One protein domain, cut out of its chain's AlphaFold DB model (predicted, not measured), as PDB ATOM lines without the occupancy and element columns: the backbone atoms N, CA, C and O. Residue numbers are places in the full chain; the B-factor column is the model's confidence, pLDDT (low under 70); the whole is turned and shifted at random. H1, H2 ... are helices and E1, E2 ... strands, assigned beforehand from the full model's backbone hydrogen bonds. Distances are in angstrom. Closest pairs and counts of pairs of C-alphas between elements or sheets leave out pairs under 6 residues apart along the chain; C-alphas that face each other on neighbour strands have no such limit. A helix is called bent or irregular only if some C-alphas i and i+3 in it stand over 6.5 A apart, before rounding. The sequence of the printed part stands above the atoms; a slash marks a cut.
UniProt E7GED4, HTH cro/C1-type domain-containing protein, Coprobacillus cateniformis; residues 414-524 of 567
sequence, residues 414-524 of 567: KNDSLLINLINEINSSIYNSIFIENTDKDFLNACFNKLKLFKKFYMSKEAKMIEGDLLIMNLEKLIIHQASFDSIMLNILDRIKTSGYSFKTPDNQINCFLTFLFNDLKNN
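This is residues 414 to 524 of the 567 residues of the protein "HTH cro/C1-type domain-containing protein" of Coprobacillus cateniformis (UniProt E7GED4). Three helices make a corner, with H1 at its angle, H2 antiparallel beside H1 on one side and H3 beside H1 on another, while H5 crosses H2 and covers the open side of that corner, and H4 starts next to the end of H3, runs away from H1 and H3 and packs on H5. A small hairpin of two strands, E1 and E2, lies at the outside of this body, near the end of H2 and the start of H3. The printed part has 111 residues with five named helices and two named strands, in the order H1, H2, E1, E2, H3, H4, H5; the two-stranded sheet is antiparallel and the class is mostly helix. The whole is compact, with a radius of gyration of the C-alphas of 13.4 A and spans of 40 by 35 by 27 A.

H1, residues 414 to 432, begins at C-alpha 414 (-39.066, -55.190, -8.540) and is 26.9 A long. H2, residues 438 to 454, is 24.5 A long. E1 is residues 456 to 459 and E2 is residues 464 to 467, where C-alpha 464 is at (-51.397, -53.023, 11.476). H3, residues 469 to 480, is 15.9 A long. H4, residues 482 to 498, is 25.1 A long and irregular, with C-alphas 483 and 486 7.7 A apart. H5, residues 506 to 520, is 21.3 A long and ends at C-alpha 520 (-51.421, -38.066, 8.462).

H1 and H2 form a helical hairpin at a shallow tilt of 4 degrees, opposite ways; their closest C-alphas, of Asn 427 and Asn 445, are 6.0 A apart. H1 touches H3 at a shallow tilt of 31 degrees, the same way, closest at the C-alphas of Leu 419 and Ile 472, 5.9 A. H2 and H3 are apart. E1 and E2 form a hairpin; N 457 and O 466 are 2.9 A apart and N 466 and O 457 2.8 A, within hydrogen-bond range. H3 and H4 only just touch, with 3 pairs of C-alphas within 8 A, and only at the corner, closest at Leu 478 and Phe 485, 6.2 A. H1 and H4 are near each other, with 8 pairs of C-alphas within 10 A. H5 touches H4 with residues 513 to 517 alone, at a steep tilt of 50 degrees, opposite ways; the closest C-alphas, of Ile 492 and Phe 516, are 6.7 A apart. H5 touches H2 with residues 510 to 514 alone, about perpendicular at 82 degrees, closest at the C-alphas of Cys 447 and Ile 510, 5.5 A. Leaving aside H3 and H4, which touch only at the corner, 2 of the 4 pairs of helices that touch are at a shallow tilt, and the helix packing is part aligned, part crossed. In H1, H2 and H5 every O i to N i+4 pair is within hydrogen-bond range, against 5 of 8 in H3 and 11 of 13 in H4.

The C-alphas farthest apart, of Lys 414 and Gly 500, are 41.4 A apart. The printed part has no cut and no long link; the link from H4 to H5, 7 residues, is short and the others are tight. The mean pLDDT of the printed part is 71.0, with 36 residues under 70, among them 458 to 466, 479 to 484 and 498 to 508.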
ATOM      1  N   LYS A 414     -38.426 -56.323  -7.855       54.81
ATOM      2  CA  LYS A 414     -39.066 -55.190  -8.540       54.81
ATOM      3  C   LYS A 414     -39.646 -54.180  -7.547       54.81
ATOM      4  O   LYS A 414     -39.359 -52.991  -7.656       54.81
ATOM      5  N   ASN A 415     -40.391 -54.654  -6.549       57.91
ATOM      6  CA  ASN A 415     -40.985 -53.806  -5.513       57.91
ATOM      7  C   ASN A 415     -39.927 -53.228  -4.561       57.91
ATOM      8  O   ASN A 415     -40.012 -52.064  -4.184       57.91
ATOM      9  N   ASP A 416     -38.885 -53.995  -4.240       63.69
ATOM     10  CA  ASP A 416     -37.733 -53.518  -3.475       63.69
ATOM     11  C   ASP A 416     -36.961 -52.436  -4.235       63.69
ATOM     12  O   ASP A 416     -36.596 -51.422  -3.643       63.69
ATOM     13  N   SER A 417     -36.737 -52.610  -5.545       71.19
ATOM     14  CA  SER A 417     -36.103 -51.581  -6.378       71.19
ATOM     15  C   SER A 417     -36.955 -50.311  -6.454       71.19
ATOM     16  O   SER A 417     -36.411 -49.220  -6.288       71.19
ATOM     17  N   LEU A 418     -38.277 -50.439  -6.623       76.06
ATOM     18  CA  LEU A 418     -39.210 -49.308  -6.587       76.06
ATOM     19  C   LEU A 418     -39.151 -48.576  -5.239       76.06
ATOM     20  O   LEU A 418     -38.916 -47.372  -5.221       76.06
ATOM     21  N   LEU A 419     -39.260 -49.293  -4.116       78.44
ATOM     22  CA  LEU A 419     -39.178 -48.723  -2.767       78.44
ATOM     23  C   LEU A 419     -37.831 -48.028  -2.502       78.44
ATOM     24  O   LEU A 419     -37.795 -46.946  -1.921       78.44
ATOM     25  N   ILE A 420     -36.718 -48.632  -2.933       76.94
ATOM     26  CA  ILE A 420     -35.375 -48.053  -2.792       76.94
ATOM     27  C   ILE A 420     -35.246 -46.767  -3.614       76.94
ATOM     28  O   ILE A 420     -34.733 -45.777  -3.093       76.94
ATOM     29  N   ASN A 421     -35.721 -46.760  -4.861       80.31
ATOM     30  CA  ASN A 421     -35.686 -45.580  -5.726       80.31
ATOM     31  C   ASN A 421     -36.547 -44.446  -5.152       80.31
ATOM     32  O   ASN A 421     -36.067 -43.324  -5.029       80.31
ATOM     33  N   LEU A 422     -37.761 -44.770  -4.706       81.56
ATOM     34  CA  LEU A 422     -38.710 -43.847  -4.086       81.56
ATOM     35  C   LEU A 422     -38.142 -43.197  -2.811       81.56
ATOM     36  O   LEU A 422     -38.270 -41.993  -2.605       81.56
ATOM     37  N   ILE A 423     -37.453 -43.972  -1.965       82.19
ATOM     38  CA  ILE A 423     -36.781 -43.438  -0.771       82.19
ATOM     39  C   ILE A 423     -35.560 -42.583  -1.143       82.19
ATOM     40  O   ILE A 423     -35.324 -41.554  -0.512       82.19
ATOM     41  N   ASN A 424     -34.792 -42.957  -2.172       81.19
ATOM     42  CA  ASN A 424     -33.682 -42.126  -2.650       81.19
ATOM     43  C   ASN A 424     -34.182 -40.778  -3.208       81.19
ATOM     44  O   ASN A 424     -33.524 -39.755  -3.009       81.19
ATOM     45  N   GLU A 425     -35.342 -40.762  -3.869       81.88
ATOM     46  CA  GLU A 425     -36.002 -39.544  -4.351       81.88
ATOM     47  C   GLU A 425     -36.473 -38.664  -3.181       81.88
ATOM     48  O   GLU A 425     -36.096 -37.495  -3.122       81.88
ATOM     49  N   ILE A 426     -37.162 -39.237  -2.184       82.12
ATOM     50  CA  ILE A 426     -37.562 -38.535  -0.946       82.12
ATOM     51  C   ILE A 426     -36.349 -37.923  -0.226       82.12
ATOM     52  O   ILE A 426     -36.375 -36.745   0.131       82.12
ATOM     53  N   ASN A 427     -35.262 -38.682  -0.051       82.56
ATOM     54  CA  ASN A 427     -34.030 -38.172   0.562       82.56
ATOM     55  C   ASN A 427     -33.422 -37.024  -0.265       82.56
ATOM     56  O   ASN A 427     -32.949 -36.038   0.295       82.56
ATOM     57  N   SER A 428     -33.484 -37.103  -1.597       81.31
ATOM     58  CA  SER A 428     -33.023 -36.026  -2.483       81.31
ATOM     59  C   SER A 428     -33.889 -34.764  -2.349       81.31
ATOM     60  O   SER A 428     -33.349 -33.659  -2.312       81.31
ATOM     61  N   SER A 429     -35.211 -34.900  -2.192       78.88
ATOM     62  CA  SER A 429     -36.106 -33.782  -1.857       78.88
ATOM     63  C   SER A 429     -35.780 -33.166  -0.490       78.88
ATOM     64  O   SER A 429     -35.750 -31.944  -0.377       78.88
ATOM     65  N   ILE A 430     -35.461 -33.978   0.526       79.62
ATOM     66  CA  ILE A 430     -35.034 -33.497   1.856       79.62
ATOM     67  C   ILE A 430     -33.729 -32.698   1.757       79.62
ATOM     68  O   ILE A 430     -33.650 -31.588   2.284       79.62
ATOM     69  N   TYR A 431     -32.713 -33.218   1.058       79.06
ATOM     70  CA  TYR A 431     -31.441 -32.513   0.878       79.06
ATOM     71  C   TYR A 431     -31.606 -31.187   0.127       79.06
ATOM     72  O   TYR A 431     -31.056 -30.174   0.563       79.06
ATOM     73  N   ASN A 432     -32.411 -31.176  -0.940       76.75
ATOM     74  CA  ASN A 432     -32.658 -29.993  -1.768       76.75
ATOM     75  C   ASN A 432     -33.651 -28.990  -1.150       76.75
ATOM     76  O   ASN A 432     -33.752 -27.866  -1.641       76.75
ATOM     77  N   SER A 433     -34.371 -29.354  -0.082       73.69
ATOM     78  CA  SER A 433     -35.293 -28.438   0.597       73.69
ATOM     79  C   SER A 433     -34.550 -27.254   1.220       73.69
ATOM     80  O   SER A 433     -33.570 -27.416   1.952       73.69
ATOM     81  N   ILE A 434     -35.044 -26.047   0.948       71.88
ATOM     82  CA  ILE A 434     -34.536 -24.787   1.514       71.88
ATOM     83  C   ILE A 434     -35.168 -24.519   2.896       71.88
ATOM     84  O   ILE A 434     -34.640 -23.736   3.680       71.88
ATOM     85  N   PHE A 435     -36.290 -25.178   3.214       69.19
ATOM     86  CA  PHE A 435     -37.098 -24.902   4.408       69.19
ATOM     87  C   PHE A 435     -36.774 -25.793   5.615       69.19
ATOM     88  O   PHE A 435     -37.179 -25.464   6.728       69.19
ATOM     89  N   ILE A 436     -36.069 -26.907   5.405       73.69
ATOM     90  CA  ILE A 436     -35.667 -27.850   6.455       73.69
ATOM     91  C   ILE A 436     -34.240 -27.510   6.913       73.69
ATOM     92  O   ILE A 436     -33.338 -27.366   6.086       73.69
ATOM     93  N   GLU A 437     -34.014 -27.394   8.222       72.81
ATOM     94  CA  GLU A 437     -32.681 -27.159   8.796       72.81
ATOM     95  C   GLU A 437     -31.786 -28.404   8.662       72.81
ATOM     96  O   GLU A 437     -32.275 -29.531   8.691       72.81
ATOM     97  N   ASN A 438     -30.463 -28.236   8.544       69.31
ATOM     98  CA  ASN A 438     -29.542 -29.362   8.302       69.31
ATOM     99  C   ASN A 438     -29.627 -30.468   9.376       69.31
ATOM    100  O   ASN A 438     -29.587 -31.648   9.046       69.31
ATOM    101  N   THR A 439     -29.829 -30.092  10.640       67.75
ATOM    102  CA  THR A 439     -30.052 -31.015  11.767       67.75
ATOM    103  C   THR A 439     -31.327 -31.849  11.607       67.75
ATOM    104  O   THR A 439     -31.331 -33.047  11.890       67.75
ATOM    105  N   ASP A 440     -32.405 -31.240  11.107       73.50
ATOM    106  CA  ASP A 440     -33.654 -31.936  10.801       73.50
ATOM    107  C   ASP A 440     -33.514 -32.806   9.538       73.50
ATOM    108  O   ASP A 440     -34.084 -33.897   9.492       73.50
ATOM    109  N   LYS A 441     -32.716 -32.393   8.537       78.00
ATOM    110  CA  LYS A 441     -32.425 -33.211   7.343       78.00
ATOM    111  C   LYS A 441     -31.783 -34.543   7.718       78.00
ATOM    112  O   LYS A 441     -32.232 -35.579   7.234       78.00
ATOM    113  N   ASP A 442     -30.783 -34.541   8.596       74.50
ATOM    114  CA  ASP A 442     -30.102 -35.769   9.024       74.50
ATOM    115  C   ASP A 442     -31.050 -36.717   9.781       74.50
ATOM    116  O   ASP A 442     -31.080 -37.922   9.509       74.50
ATOM    117  N   PHE A 443     -31.915 -36.178  10.650       79.06
ATOM    118  CA  PHE A 443     -32.950 -36.961  11.334       79.06
ATOM    119  C   PHE A 443     -34.000 -37.543  10.367       79.06
ATOM    120  O   PHE A 443     -34.362 -38.719  10.475       79.06
ATOM    121  N   LEU A 444     -34.479 -36.758   9.397       80.44
ATOM    122  CA  LEU A 444     -35.427 -37.233   8.383       80.44
ATOM    123  C   LEU A 444     -34.798 -38.318   7.496       80.44
ATOM    124  O   LEU A 444     -35.413 -39.364   7.279       80.44
ATOM    125  N   ASN A 445     -33.551 -38.127   7.058       81.19
ATOM    126  CA  ASN A 445     -32.792 -39.139   6.324       81.19
ATOM    127  C   ASN A 445     -32.652 -40.437   7.136       81.19
ATOM    128  O   ASN A 445     -32.855 -41.521   6.588       81.19
ATOM    129  N   ALA A 446     -32.384 -40.364   8.446       77.12
ATOM    130  CA  ALA A 446     -32.377 -41.540   9.318       77.12
ATOM    131  C   ALA A 446     -33.750 -42.243   9.367       77.12
ATOM    132  O   ALA A 446     -33.815 -43.474   9.297       77.12
ATOM    133  N   CYS A 447     -34.856 -41.489   9.398       79.56
ATOM    134  CA  CYS A 447     -36.214 -42.047   9.365       79.56
ATOM    135  C   CYS A 447     -36.508 -42.827   8.073       79.56
ATOM    136  O   CYS A 447     -36.991 -43.963   8.128       79.56
ATOM    137  N   PHE A 448     -36.198 -42.257   6.907       83.75
ATOM    138  CA  PHE A 448     -36.449 -42.917   5.621       83.75
ATOM    139  C   PHE A 448     -35.430 -44.027   5.315       83.75
ATOM    140  O   PHE A 448     -35.809 -45.074   4.786       83.75
ATOM    141  N   ASN A 449     -34.173 -43.899   5.753       77.38
ATOM    142  CA  ASN A 449     -33.202 -44.998   5.705       77.38
ATOM    143  C   ASN A 449     -33.627 -46.180   6.591       77.38
ATOM    144  O   ASN A 449     -33.434 -47.332   6.201       77.38
ATOM    145  N   LYS A 450     -34.296 -45.937   7.727       77.19
ATOM    146  CA  LYS A 450     -34.904 -47.007   8.528       77.19
ATOM    147  C   LYS A 450     -35.989 -47.753   7.739       77.19
ATOM    148  O   LYS A 450     -35.982 -48.982   7.715       77.19
ATOM    149  N   LEU A 451     -36.866 -47.048   7.017       78.25
ATOM    150  CA  LEU A 451     -37.834 -47.693   6.115       78.25
ATOM    151  C   LEU A 451     -37.155 -48.488   4.987       78.25
ATOM    152  O   LEU A 451     -37.598 -49.594   4.679       78.25
ATOM    153  N   LYS A 452     -36.058 -47.974   4.419       76.31
ATOM    154  CA  LYS A 452     -35.261 -48.641   3.373       76.31
ATOM    155  C   LYS A 452     -34.626 -49.949   3.852       76.31
ATOM    156  O   LYS A 452     -34.584 -50.918   3.096       76.31
ATOM    157  N   LEU A 453     -34.154 -49.979   5.099       70.19
ATOM    158  CA  LEU A 453     -33.551 -51.157   5.731       70.19
ATOM    159  C   LEU A 453     -34.599 -52.210   6.111       70.19
ATOM    160  O   LEU A 453     -34.451 -53.379   5.763       70.19
ATOM    161  N   PHE A 454     -35.667 -51.808   6.807       69.31
ATOM    162  CA  PHE A 454     -36.649 -52.758   7.340       69.31
ATOM    163  C   PHE A 454     -37.731 -53.172   6.333       69.31
ATOM    164  O   PHE A 454     -38.333 -54.231   6.515       69.31
ATOM    165  N   LYS A 455     -37.994 -52.364   5.290       74.88
ATOM    166  CA  LYS A 455     -39.007 -52.576   4.225       74.88
ATOM    167  C   LYS A 455     -40.457 -52.764   4.708       74.88
ATOM    168  O   LYS A 455     -41.356 -53.046   3.918       74.88
ATOM    169  N   LYS A 456     -40.691 -52.590   6.009       73.75
ATOM    170  CA  LYS A 456     -41.985 -52.689   6.684       73.75
ATOM    171  C   LYS A 456     -42.009 -51.799   7.920       73.75
ATOM    172  O   LYS A 456     -40.975 -51.566   8.544       73.75
ATOM    173  N   PHE A 457     -43.197 -51.346   8.298       75.62
ATOM    174  CA  PHE A 457     -43.426 -50.535   9.488       75.62
ATOM    175  C   PHE A 457     -44.613 -51.074  10.293       75.62
ATOM    176  O   PHE A 457     -45.613 -51.502   9.719       75.62
ATOM    177  N   TYR A 458     -44.513 -51.065  11.625       66.88
ATOM    178  CA  TYR A 458     -45.533 -51.625  12.515       66.88
ATOM    179  C   TYR A 458     -46.191 -50.520  13.340       66.88
ATOM    180  O   TYR A 458     -45.538 -49.884  14.168       66.88
ATOM    181  N   MET A 459     -47.490 -50.293  13.138       59.41
ATOM    182  CA  MET A 459     -48.194 -49.205  13.815       59.41
ATOM    183  C   MET A 459     -48.872 -49.700  15.099       59.41
ATOM    184  O   MET A 459     -49.907 -50.369  15.067       59.41
ATOM    185  N   SER A 460     -48.281 -49.361  16.249       48.41
ATOM    186  CA  SER A 460     -48.605 -49.956  17.558       48.41
ATOM    187  C   SER A 460     -50.064 -49.802  18.010       48.41
ATOM    188  O   SER A 460     -50.576 -50.691  18.684       48.41
ATOM    189  N   LYS A 461     -50.751 -48.717  17.626       46.91
ATOM    190  CA  LYS A 461     -52.159 -48.467  18.000       46.91
ATOM    191  C   LYS A 461     -53.188 -49.305  17.232       46.91
ATOM    192  O   LYS A 461     -54.276 -49.511  17.750       46.91
ATOM    193  N   GLU A 462     -52.870 -49.763  16.021       47.38
ATOM    194  CA  GLU A 462     -53.804 -50.523  15.166       47.38
ATOM    195  C   GLU A 462     -53.422 -52.007  15.023       47.38
ATOM    196  O   GLU A 462     -54.141 -52.754  14.367       47.38
ATOM    197  N   ALA A 463     -52.267 -52.424  15.561       52.84
ATOM    198  CA  ALA A 463     -51.632 -53.719  15.269       52.84
ATOM    199  C   ALA A 463     -51.470 -54.004  13.756       52.84
ATOM    200  O   ALA A 463     -51.373 -55.153  13.328       52.84
ATOM    201  N   LYS A 464     -51.435 -52.945  12.936       57.34
ATOM    202  CA  LYS A 464     -51.397 -53.023  11.476       57.34
ATOM    203  C   LYS A 464     -49.961 -52.883  10.982       57.34
ATOM    204  O   LYS A 464     -49.294 -51.884  11.256       57.34
ATOM    205  N   MET A 465     -49.508 -53.891  10.241       66.94
ATOM    206  CA  MET A 465     -48.235 -53.873   9.527       66.94
ATOM    207  C   MET A 465     -48.427 -53.218   8.154       66.94
ATOM    208  O   MET A 465     -49.401 -53.500   7.455       66.94
ATOM    209  N   ILE A 466     -47.512 -52.326   7.786       67.50
ATOM    210  CA  ILE A 466     -47.430 -51.682   6.475       67.50
ATOM    211  C   ILE A 466     -46.190 -52.254   5.789       67.50
ATOM    212  O   ILE A 466     -45.078 -52.014   6.254       67.50
ATOM    213  N   GLU A 467     -46.372 -53.022   4.719       74.75
ATOM    214  CA  GLU A 467     -45.299 -53.654   3.940       74.75
ATOM    215  C   GLU A 467     -45.676 -53.733   2.451       74.75
ATOM    216  O   GLU A 467     -46.840 -53.522   2.093       74.75
ATOM    217  N   GLY A 468     -44.695 -54.018   1.588       74.56
ATOM    218  CA  GLY A 468     -44.906 -54.227   0.151       74.56
ATOM    219  C   GLY A 468     -45.600 -53.051  -0.546       74.56
ATOM    220  O   GLY A 468     -45.284 -51.887  -0.291       74.56
ATOM    221  N   ASP A 469     -46.576 -53.357  -1.402       71.56
ATOM    222  CA  ASP A 469     -47.305 -52.370  -2.214       71.56
ATOM    223  C   ASP A 469     -47.995 -51.288  -1.366       71.56
ATOM    224  O   ASP A 469     -48.070 -50.129  -1.767       71.56
ATOM    225  N   LEU A 470     -48.449 -51.628  -0.152       73.56
ATOM    226  CA  LEU A 470     -49.083 -50.669   0.759       73.56
ATOM    227  C   LEU A 470     -48.076 -49.651   1.320       73.56
ATOM    228  O   LEU A 470     -48.462 -48.524   1.638       73.56
ATOM    229  N   LEU A 471     -46.801 -50.024   1.459       77.00
ATOM    230  CA  LEU A 471     -45.741 -49.090   1.841       77.00
ATOM    231  C   LEU A 471     -45.395 -48.165   0.667       77.00
ATOM    232  O   LEU A 471     -45.366 -46.949   0.847       77.00
ATOM    233  N   ILE A 472     -45.214 -48.741  -0.526       76.06
ATOM    234  CA  ILE A 472     -44.905 -48.016  -1.768       76.06
ATOM    235  C   ILE A 472     -45.999 -46.980  -2.062       76.06
ATOM    236  O   ILE A 472     -45.710 -45.787  -2.068       76.06
ATOM    237  N   MET A 473     -47.268 -47.394  -2.136       75.12
ATOM    238  CA  MET A 473     -48.411 -46.509  -2.410       75.12
ATOM    239  C   MET A 473     -48.561 -45.365  -1.387       75.12
ATOM    240  O   MET A 473     -49.063 -44.292  -1.717       75.12
ATOM    241  N   ASN A 474     -48.162 -45.558  -0.124       74.50
ATOM    242  CA  ASN A 474     -48.210 -44.477   0.868       74.50
ATOM    243  C   ASN A 474     -47.027 -43.508   0.752       74.50
ATOM    244  O   ASN A 474     -47.207 -42.323   1.017       74.50
ATOM    245  N   LEU A 475     -45.851 -43.980   0.336       77.44
ATOM    246  CA  LEU A 475     -44.693 -43.124   0.075       77.44
ATOM    247  C   LEU A 475     -44.819 -42.383  -1.271       77.44
ATOM    248  O   LEU A 475     -44.444 -41.219  -1.350       77.44
ATOM    249  N   GLU A 476     -45.442 -42.978  -2.292       75.81
ATOM    250  CA  GLU A 476     -45.736 -42.319  -3.577       75.81
ATOM    251  C   GLU A 476     -46.607 -41.067  -3.398       75.81
ATOM    252  O   GLU A 476     -46.367 -40.047  -4.041       75.81
ATOM    253  N   LYS A 477     -47.559 -41.083  -2.450       71.31
ATOM    254  CA  LYS A 477     -48.368 -39.900  -2.091       71.31
ATOM    255  C   LYS A 477     -47.530 -38.703  -1.625       71.31
ATOM    256  O   LYS A 477     -47.966 -37.571  -1.821       71.31
ATOM    257  N   LEU A 478     -46.363 -38.930  -1.009       70.56
ATOM    258  CA  LEU A 478     -45.459 -37.846  -0.600       70.56
ATOM    259  C   LEU A 478     -44.806 -37.173  -1.811       70.56
ATOM    260  O   LEU A 478     -44.616 -35.960  -1.798       70.56
ATOM    261  N   ILE A 479     -44.506 -37.946  -2.859       65.50
ATOM    262  CA  ILE A 479     -43.866 -37.443  -4.079       65.50
ATOM    263  C   ILE A 479     -44.897 -36.808  -5.017       65.50
ATOM    264  O   ILE A 479     -44.673 -35.711  -5.517       65.50
ATOM    265  N   ILE A 480     -46.070 -37.421  -5.201       58.16
ATOM    266  CA  ILE A 480     -47.142 -36.894  -6.070       58.16
ATOM    267  C   ILE A 480     -47.637 -35.509  -5.601       58.16
ATOM    268  O   ILE A 480     -48.092 -34.698  -6.408       58.16
ATOM    269  N   HIS A 481     -47.509 -35.195  -4.308       56.06
ATOM    270  CA  HIS A 481     -47.902 -33.913  -3.722       56.06
ATOM    271  C   HIS A 481     -46.708 -33.068  -3.238       56.06
ATOM    272  O   HIS A 481     -46.763 -32.510  -2.138       56.06
ATOM    273  N   GLN A 482     -45.665 -32.912  -4.073       54.03
ATOM    274  CA  GLN A 482     -44.442 -32.132  -3.775       54.03
ATOM    275  C   GLN A 482     -44.712 -30.783  -3.078       54.03
ATOM    276  O   GLN A 482     -44.053 -30.453  -2.098       54.03
ATOM    277  N   ALA A 483     -45.743 -30.043  -3.509       51.50
ATOM    278  CA  ALA A 483     -46.141 -28.747  -2.935       51.50
ATOM    279  C   ALA A 483     -46.566 -28.782  -1.445       51.50
ATOM    280  O   ALA A 483     -46.796 -27.735  -0.845       51.50
ATOM    281  N   SER A 484     -46.702 -29.969  -0.848       62.94
ATOM    282  CA  SER A 484     -47.043 -30.172   0.566       62.94
ATOM    283  C   SER A 484     -45.967 -30.908   1.374       62.94
ATOM    284  O   SER A 484     -46.106 -31.003   2.591       62.94
ATOM    285  N   PHE A 485     -44.895 -31.386   0.730       71.38
ATOM    286  CA  PHE A 485     -43.877 -32.234   1.357       71.38
ATOM    287  C   PHE A 485     -43.226 -31.561   2.574       71.38
ATOM    288  O   PHE A 485     -43.352 -32.064   3.692       71.38
ATOM    289  N   ASP A 486     -42.626 -30.380   2.384       70.12
ATOM    290  CA  ASP A 486     -41.975 -29.625   3.465       70.12
ATOM    291  C   ASP A 486     -42.952 -29.287   4.601       70.12
ATOM    292  O   ASP A 486     -42.604 -29.385   5.775       70.12
ATOM    293  N   SER A 487     -44.202 -28.948   4.266       70.62
ATOM    294  CA  SER A 487     -45.243 -28.615   5.247       70.62
ATOM    295  C   SER A 487     -45.606 -29.810   6.137       70.62
ATOM    296  O   SER A 487     -45.733 -29.659   7.352       70.62
ATOM    297  N   ILE A 488     -45.708 -31.016   5.562       73.06
ATOM    298  CA  ILE A 488     -45.959 -32.254   6.317       73.06
ATOM    299  C   ILE A 488     -44.761 -32.577   7.219       73.06
ATOM    300  O   ILE A 488     -44.950 -32.824   8.412       73.06
ATOM    301  N   MET A 489     -43.534 -32.535   6.682       78.88
ATOM    302  CA  MET A 489     -42.320 -32.831   7.454       78.88
ATOM    303  C   MET A 489     -42.155 -31.863   8.634       78.88
ATOM    304  O   MET A 489     -41.990 -32.304   9.772       78.88
ATOM    305  N   LEU A 490     -42.264 -30.553   8.386       76.31
ATOM    306  CA  LEU A 490     -42.102 -29.518   9.409       76.31
ATOM    307  C   LEU A 490     -43.209 -29.560  10.471       76.31
ATOM    308  O   LEU A 490     -42.908 -29.380  11.645       76.31
ATOM    309  N   ASN A 491     -44.462 -29.858  10.107       75.50
ATOM    310  CA  ASN A 491     -45.559 -30.007  11.073       75.50
ATOM    311  C   ASN A 491     -45.324 -31.201  12.018       75.50
ATOM    312  O   ASN A 491     -45.469 -31.073  13.234       75.50
ATOM    313  N   ILE A 492     -44.894 -32.354  11.493       76.50
ATOM    314  CA  ILE A 492     -44.587 -33.522  12.332       76.50
ATOM    315  C   ILE A 492     -43.374 -33.241  13.236       76.50
ATOM    316  O   ILE A 492     -43.406 -33.588  14.418       76.50
ATOM    317  N   LEU A 493     -42.329 -32.587  12.717       76.88
ATOM    318  CA  LEU A 493     -41.162 -32.185  13.509       76.88
ATOM    319  C   LEU A 493     -41.536 -31.188  14.615       76.88
ATOM    320  O   LEU A 493     -41.122 -31.380  15.757       76.88
ATOM    321  N   ASP A 494     -42.358 -30.181  14.318       73.88
ATOM    322  CA  ASP A 494     -42.855 -29.215  15.303       73.88
ATOM    323  C   ASP A 494     -43.705 -29.897  16.385       73.88
ATOM    324  O   ASP A 494     -43.450 -29.710  17.572       73.88
ATOM    325  N   ARG A 495     -44.627 -30.797  16.012       72.12
ATOM    326  CA  ARG A 495     -45.407 -31.614  16.966       72.12
ATOM    327  C   ARG A 495     -44.529 -32.469  17.880       72.12
ATOM    328  O   ARG A 495     -44.888 -32.692  19.033       72.12
ATOM    329  N   ILE A 496     -43.390 -32.962  17.389       72.00
ATOM    330  CA  ILE A 496     -42.425 -33.710  18.205       72.00
ATOM    331  C   ILE A 496     -41.664 -32.755  19.137       72.00
ATOM    332  O   ILE A 496     -41.630 -33.007  20.343       72.00
ATOM    333  N   LYS A 497     -41.126 -31.643  18.619       70.06
ATOM    334  CA  LYS A 497     -40.364 -30.636  19.384       70.06
ATOM    335  C   LYS A 497     -41.213 -29.982  20.487       70.06
ATOM    336  O   LYS A 497     -40.783 -29.914  21.636       70.06
ATOM    337  N   THR A 498     -42.445 -29.582  20.177       66.31
ATOM    338  CA  THR A 498     -43.389 -28.938  21.114       66.31
ATOM    339  C   THR A 498     -43.988 -29.887  22.154       66.31
ATOM    340  O   THR A 498     -44.467 -29.427  23.188       66.31
ATOM    341  N   SER A 499     -43.934 -31.210  21.942       65.19
ATOM    342  CA  SER A 499     -44.488 -32.191  22.889       65.19
ATOM    343  C   SER A 499     -43.768 -32.249  24.243       65.19
ATOM    344  O   SER A 499     -44.315 -32.802  25.198       65.19
ATOM    345  N   GLY A 500     -42.526 -31.752  24.323       54.16
ATOM    346  CA  GLY A 500     -41.670 -31.866  25.511       54.16
ATOM    347  C   GLY A 500     -41.300 -33.309  25.893       54.16
ATOM    348  O   GLY A 500     -40.769 -33.542  26.980       54.16
ATOM    349  N   TYR A 501     -41.592 -34.297  25.041       57.41
ATOM    350  CA  TYR A 501     -41.378 -35.707  25.347       57.41
ATOM    351  C   TYR A 501     -39.911 -36.111  25.146       57.41
ATOM    352  O   TYR A 501     -39.409 -36.151  24.025       57.41
ATOM    353  N   SER A 502     -39.228 -36.475  26.234       63.16
ATOM    354  CA  SER A 502     -37.877 -37.041  26.170       63.16
ATOM    355  C   SER A 502     -37.926 -38.499  25.693       63.16
ATOM    356  O   SER A 502     -38.389 -39.397  26.405       63.16
ATOM    357  N   PHE A 503     -37.451 -38.742  24.470       69.50
ATOM    358  CA  PHE A 503     -37.320 -40.087  23.916       69.50
ATOM    359  C   PHE A 503     -36.109 -40.796  24.526       69.50
ATOM    360  O   PHE A 503     -34.997 -40.283  24.504       69.50
ATOM    361  N   LYS A 504     -36.315 -42.018  25.030       61.88
ATOM    362  CA  LYS A 504     -35.250 -42.819  25.660       61.88
ATOM    363  C   LYS A 504     -34.160 -43.289  24.693       61.88
ATOM    364  O   LYS A 504     -33.092 -43.672  25.145       61.88
ATOM    365  N   THR A 505     -34.463 -43.338  23.397       67.94
ATOM    366  CA  THR A 505     -33.531 -43.708  22.324       67.94
ATOM    367  C   THR A 505     -33.919 -42.971  21.035       67.94
ATOM    368  O   THR A 505     -35.116 -42.714  20.840       67.94
ATOM    369  N   PRO A 506     -32.967 -42.707  20.117       66.50
ATOM    370  CA  PRO A 506     -33.267 -42.155  18.792       66.50
ATOM    371  C   PRO A 506     -34.280 -43.008  18.015       66.50
ATOM    372  O   PRO A 506     -35.187 -42.485  17.374       66.50
ATOM    373  N   ASP A 507     -34.214 -44.335  18.156       69.50
ATOM    374  CA  ASP A 507     -35.159 -45.262  17.530       69.50
ATOM    375  C   ASP A 507     -36.617 -45.046  17.940       69.50
ATOM    376  O   ASP A 507     -37.516 -45.197  17.111       69.50
ATOM    377  N   ASN A 508     -36.867 -44.688  19.202       67.50
ATOM    378  CA  ASN A 508     -38.216 -44.374  19.670       67.50
ATOM    379  C   ASN A 508     -38.729 -43.062  19.058       67.50
ATOM    380  O   ASN A 508     -39.918 -42.957  18.758       67.50
ATOM    381  N   GLN A 509     -37.840 -42.092  18.821       70.00
ATOM    382  CA  GLN A 509     -38.162 -40.832  18.153       70.00
ATOM    383  C   GLN A 509     -38.450 -41.045  16.659       70.00
ATOM    384  O   GLN A 509     -39.470 -40.569  16.163       70.00
ATOM    385  N   ILE A 510     -37.635 -41.850  15.965       77.75
ATOM    386  CA  ILE A 510     -37.867 -42.251  14.568       77.75
ATOM    387  C   ILE A 510     -39.195 -43.014  14.431       77.75
ATOM    388  O   ILE A 510     -40.011 -42.710  13.562       77.75
ATOM    389  N   ASN A 511     -39.460 -43.983  15.313       72.94
ATOM    390  CA  ASN A 511     -40.714 -44.740  15.290       72.94
ATOM    391  C   ASN A 511     -41.935 -43.838  15.562       72.94
ATOM    392  O   ASN A 511     -43.002 -44.058  14.985       72.94
ATOM    393  N   CYS A 512     -41.788 -42.812  16.407       72.31
ATOM    394  CA  CYS A 512     -42.817 -41.799  16.648       72.31
ATOM    395  C   CYS A 512     -43.082 -40.953  15.391       72.31
ATOM    396  O   CYS A 512     -44.230 -40.845  14.955       72.31
ATOM    397  N   PHE A 513     -42.020 -40.448  14.753       82.00
ATOM    398  CA  PHE A 513     -42.089 -39.689  13.502       82.00
ATOM    399  C   PHE A 513     -42.802 -40.471  12.390       82.00
ATOM    400  O   PHE A 513     -43.803 -40.007  11.843       82.00
ATOM    401  N   LEU A 514     -42.358 -41.703  12.119       80.69
ATOM    402  CA  LEU A 514     -42.965 -42.575  11.110       80.69
ATOM    403  C   LEU A 514     -44.429 -42.919  11.442       80.69
ATOM    404  O   LEU A 514     -45.264 -43.003  10.542       80.69
ATOM    405  N   THR A 515     -44.774 -43.053  12.729       73.12
ATOM    406  CA  THR A 515     -46.170 -43.249  13.156       73.12
ATOM    407  C   THR A 515     -47.038 -42.041  12.815       73.12
ATOM    408  O   THR A 515     -48.155 -42.227  12.336       73.12
ATOM    409  N   PHE A 516     -46.576 -40.810  13.045       71.69
ATOM    410  CA  PHE A 516     -47.343 -39.623  12.655       71.69
ATOM    411  C   PHE A 516     -47.449 -39.497  11.134       71.69
ATOM    412  O   PHE A 516     -48.558 -39.337  10.633       71.69
ATOM    413  N   LEU A 517     -46.351 -39.713  10.404       81.44
ATOM    414  CA  LEU A 517     -46.324 -39.670   8.942       81.44
ATOM    415  C   LEU A 517     -47.379 -40.590   8.303       81.44
ATOM    416  O   LEU A 517     -48.193 -40.135   7.501       81.44
ATOM    417  N   PHE A 518     -47.430 -41.870   8.688       76.25
ATOM    418  CA  PHE A 518     -48.412 -42.804   8.121       76.25
ATOM    419  C   PHE A 518     -49.853 -42.567   8.594       76.25
ATOM    420  O   PHE A 518     -50.780 -42.985   7.903       76.25
ATOM    421  N   ASN A 519     -50.071 -41.909   9.737       71.25
ATOM    422  CA  ASN A 519     -51.417 -41.505  10.159       71.25
ATOM    423  C   ASN A 519     -51.910 -40.293   9.363       71.25
ATOM    424  O   ASN A 519     -53.027 -40.312   8.849       71.25
ATOM    425  N   ASP A 520     -51.065 -39.280   9.192       71.00
ATOM    426  CA  ASP A 520     -51.421 -38.066   8.462       71.00
ATOM    427  C   ASP A 520     -51.639 -38.378   6.957       71.00
ATOM    428  O   ASP A 520     -52.547 -37.830   6.333       71.00
ATOM    429  N   LEU A 521     -50.924 -39.369   6.394       71.88
ATOM    430  CA  LEU A 521     -51.122 -39.896   5.028       71.88
ATOM    431  C   LEU A 521     -52.363 -40.796   4.828       71.88
ATOM    432  O   LEU A 521     -52.758 -41.051   3.681       71.88
ATOM    433  N   LYS A 522     -52.976 -41.310   5.905       65.62
ATOM    434  CA  LYS A 522     -54.200 -42.135   5.831       65.62
ATOM    435  C   LYS A 522     -55.471 -41.303   5.671       65.62
ATOM    436  O   LYS A 522     -56.413 -41.783   5.050       65.62
ATOM    437  N   ASN A 523     -55.500 -40.075   6.187       54.22
ATOM    438  CA  ASN A 523     -56.706 -39.239   6.291       54.22
ATOM    439  C   ASN A 523     -57.135 -38.559   4.967       54.22
ATOM    440  O   ASN A 523     -57.705 -37.474   4.990       54.22
ATOM    441  N   ASN A 524     -56.870 -39.186   3.816       46.16
ATOM    442  CA  ASN A 524     -57.192 -38.671   2.478       46.16
ATOM    443  C   ASN A 524     -58.108 -39.631   1.691       46.16
ATOM    444  O   ASN A 524     -57.808 -40.023   0.565       46.16
TER     445      ASN A 524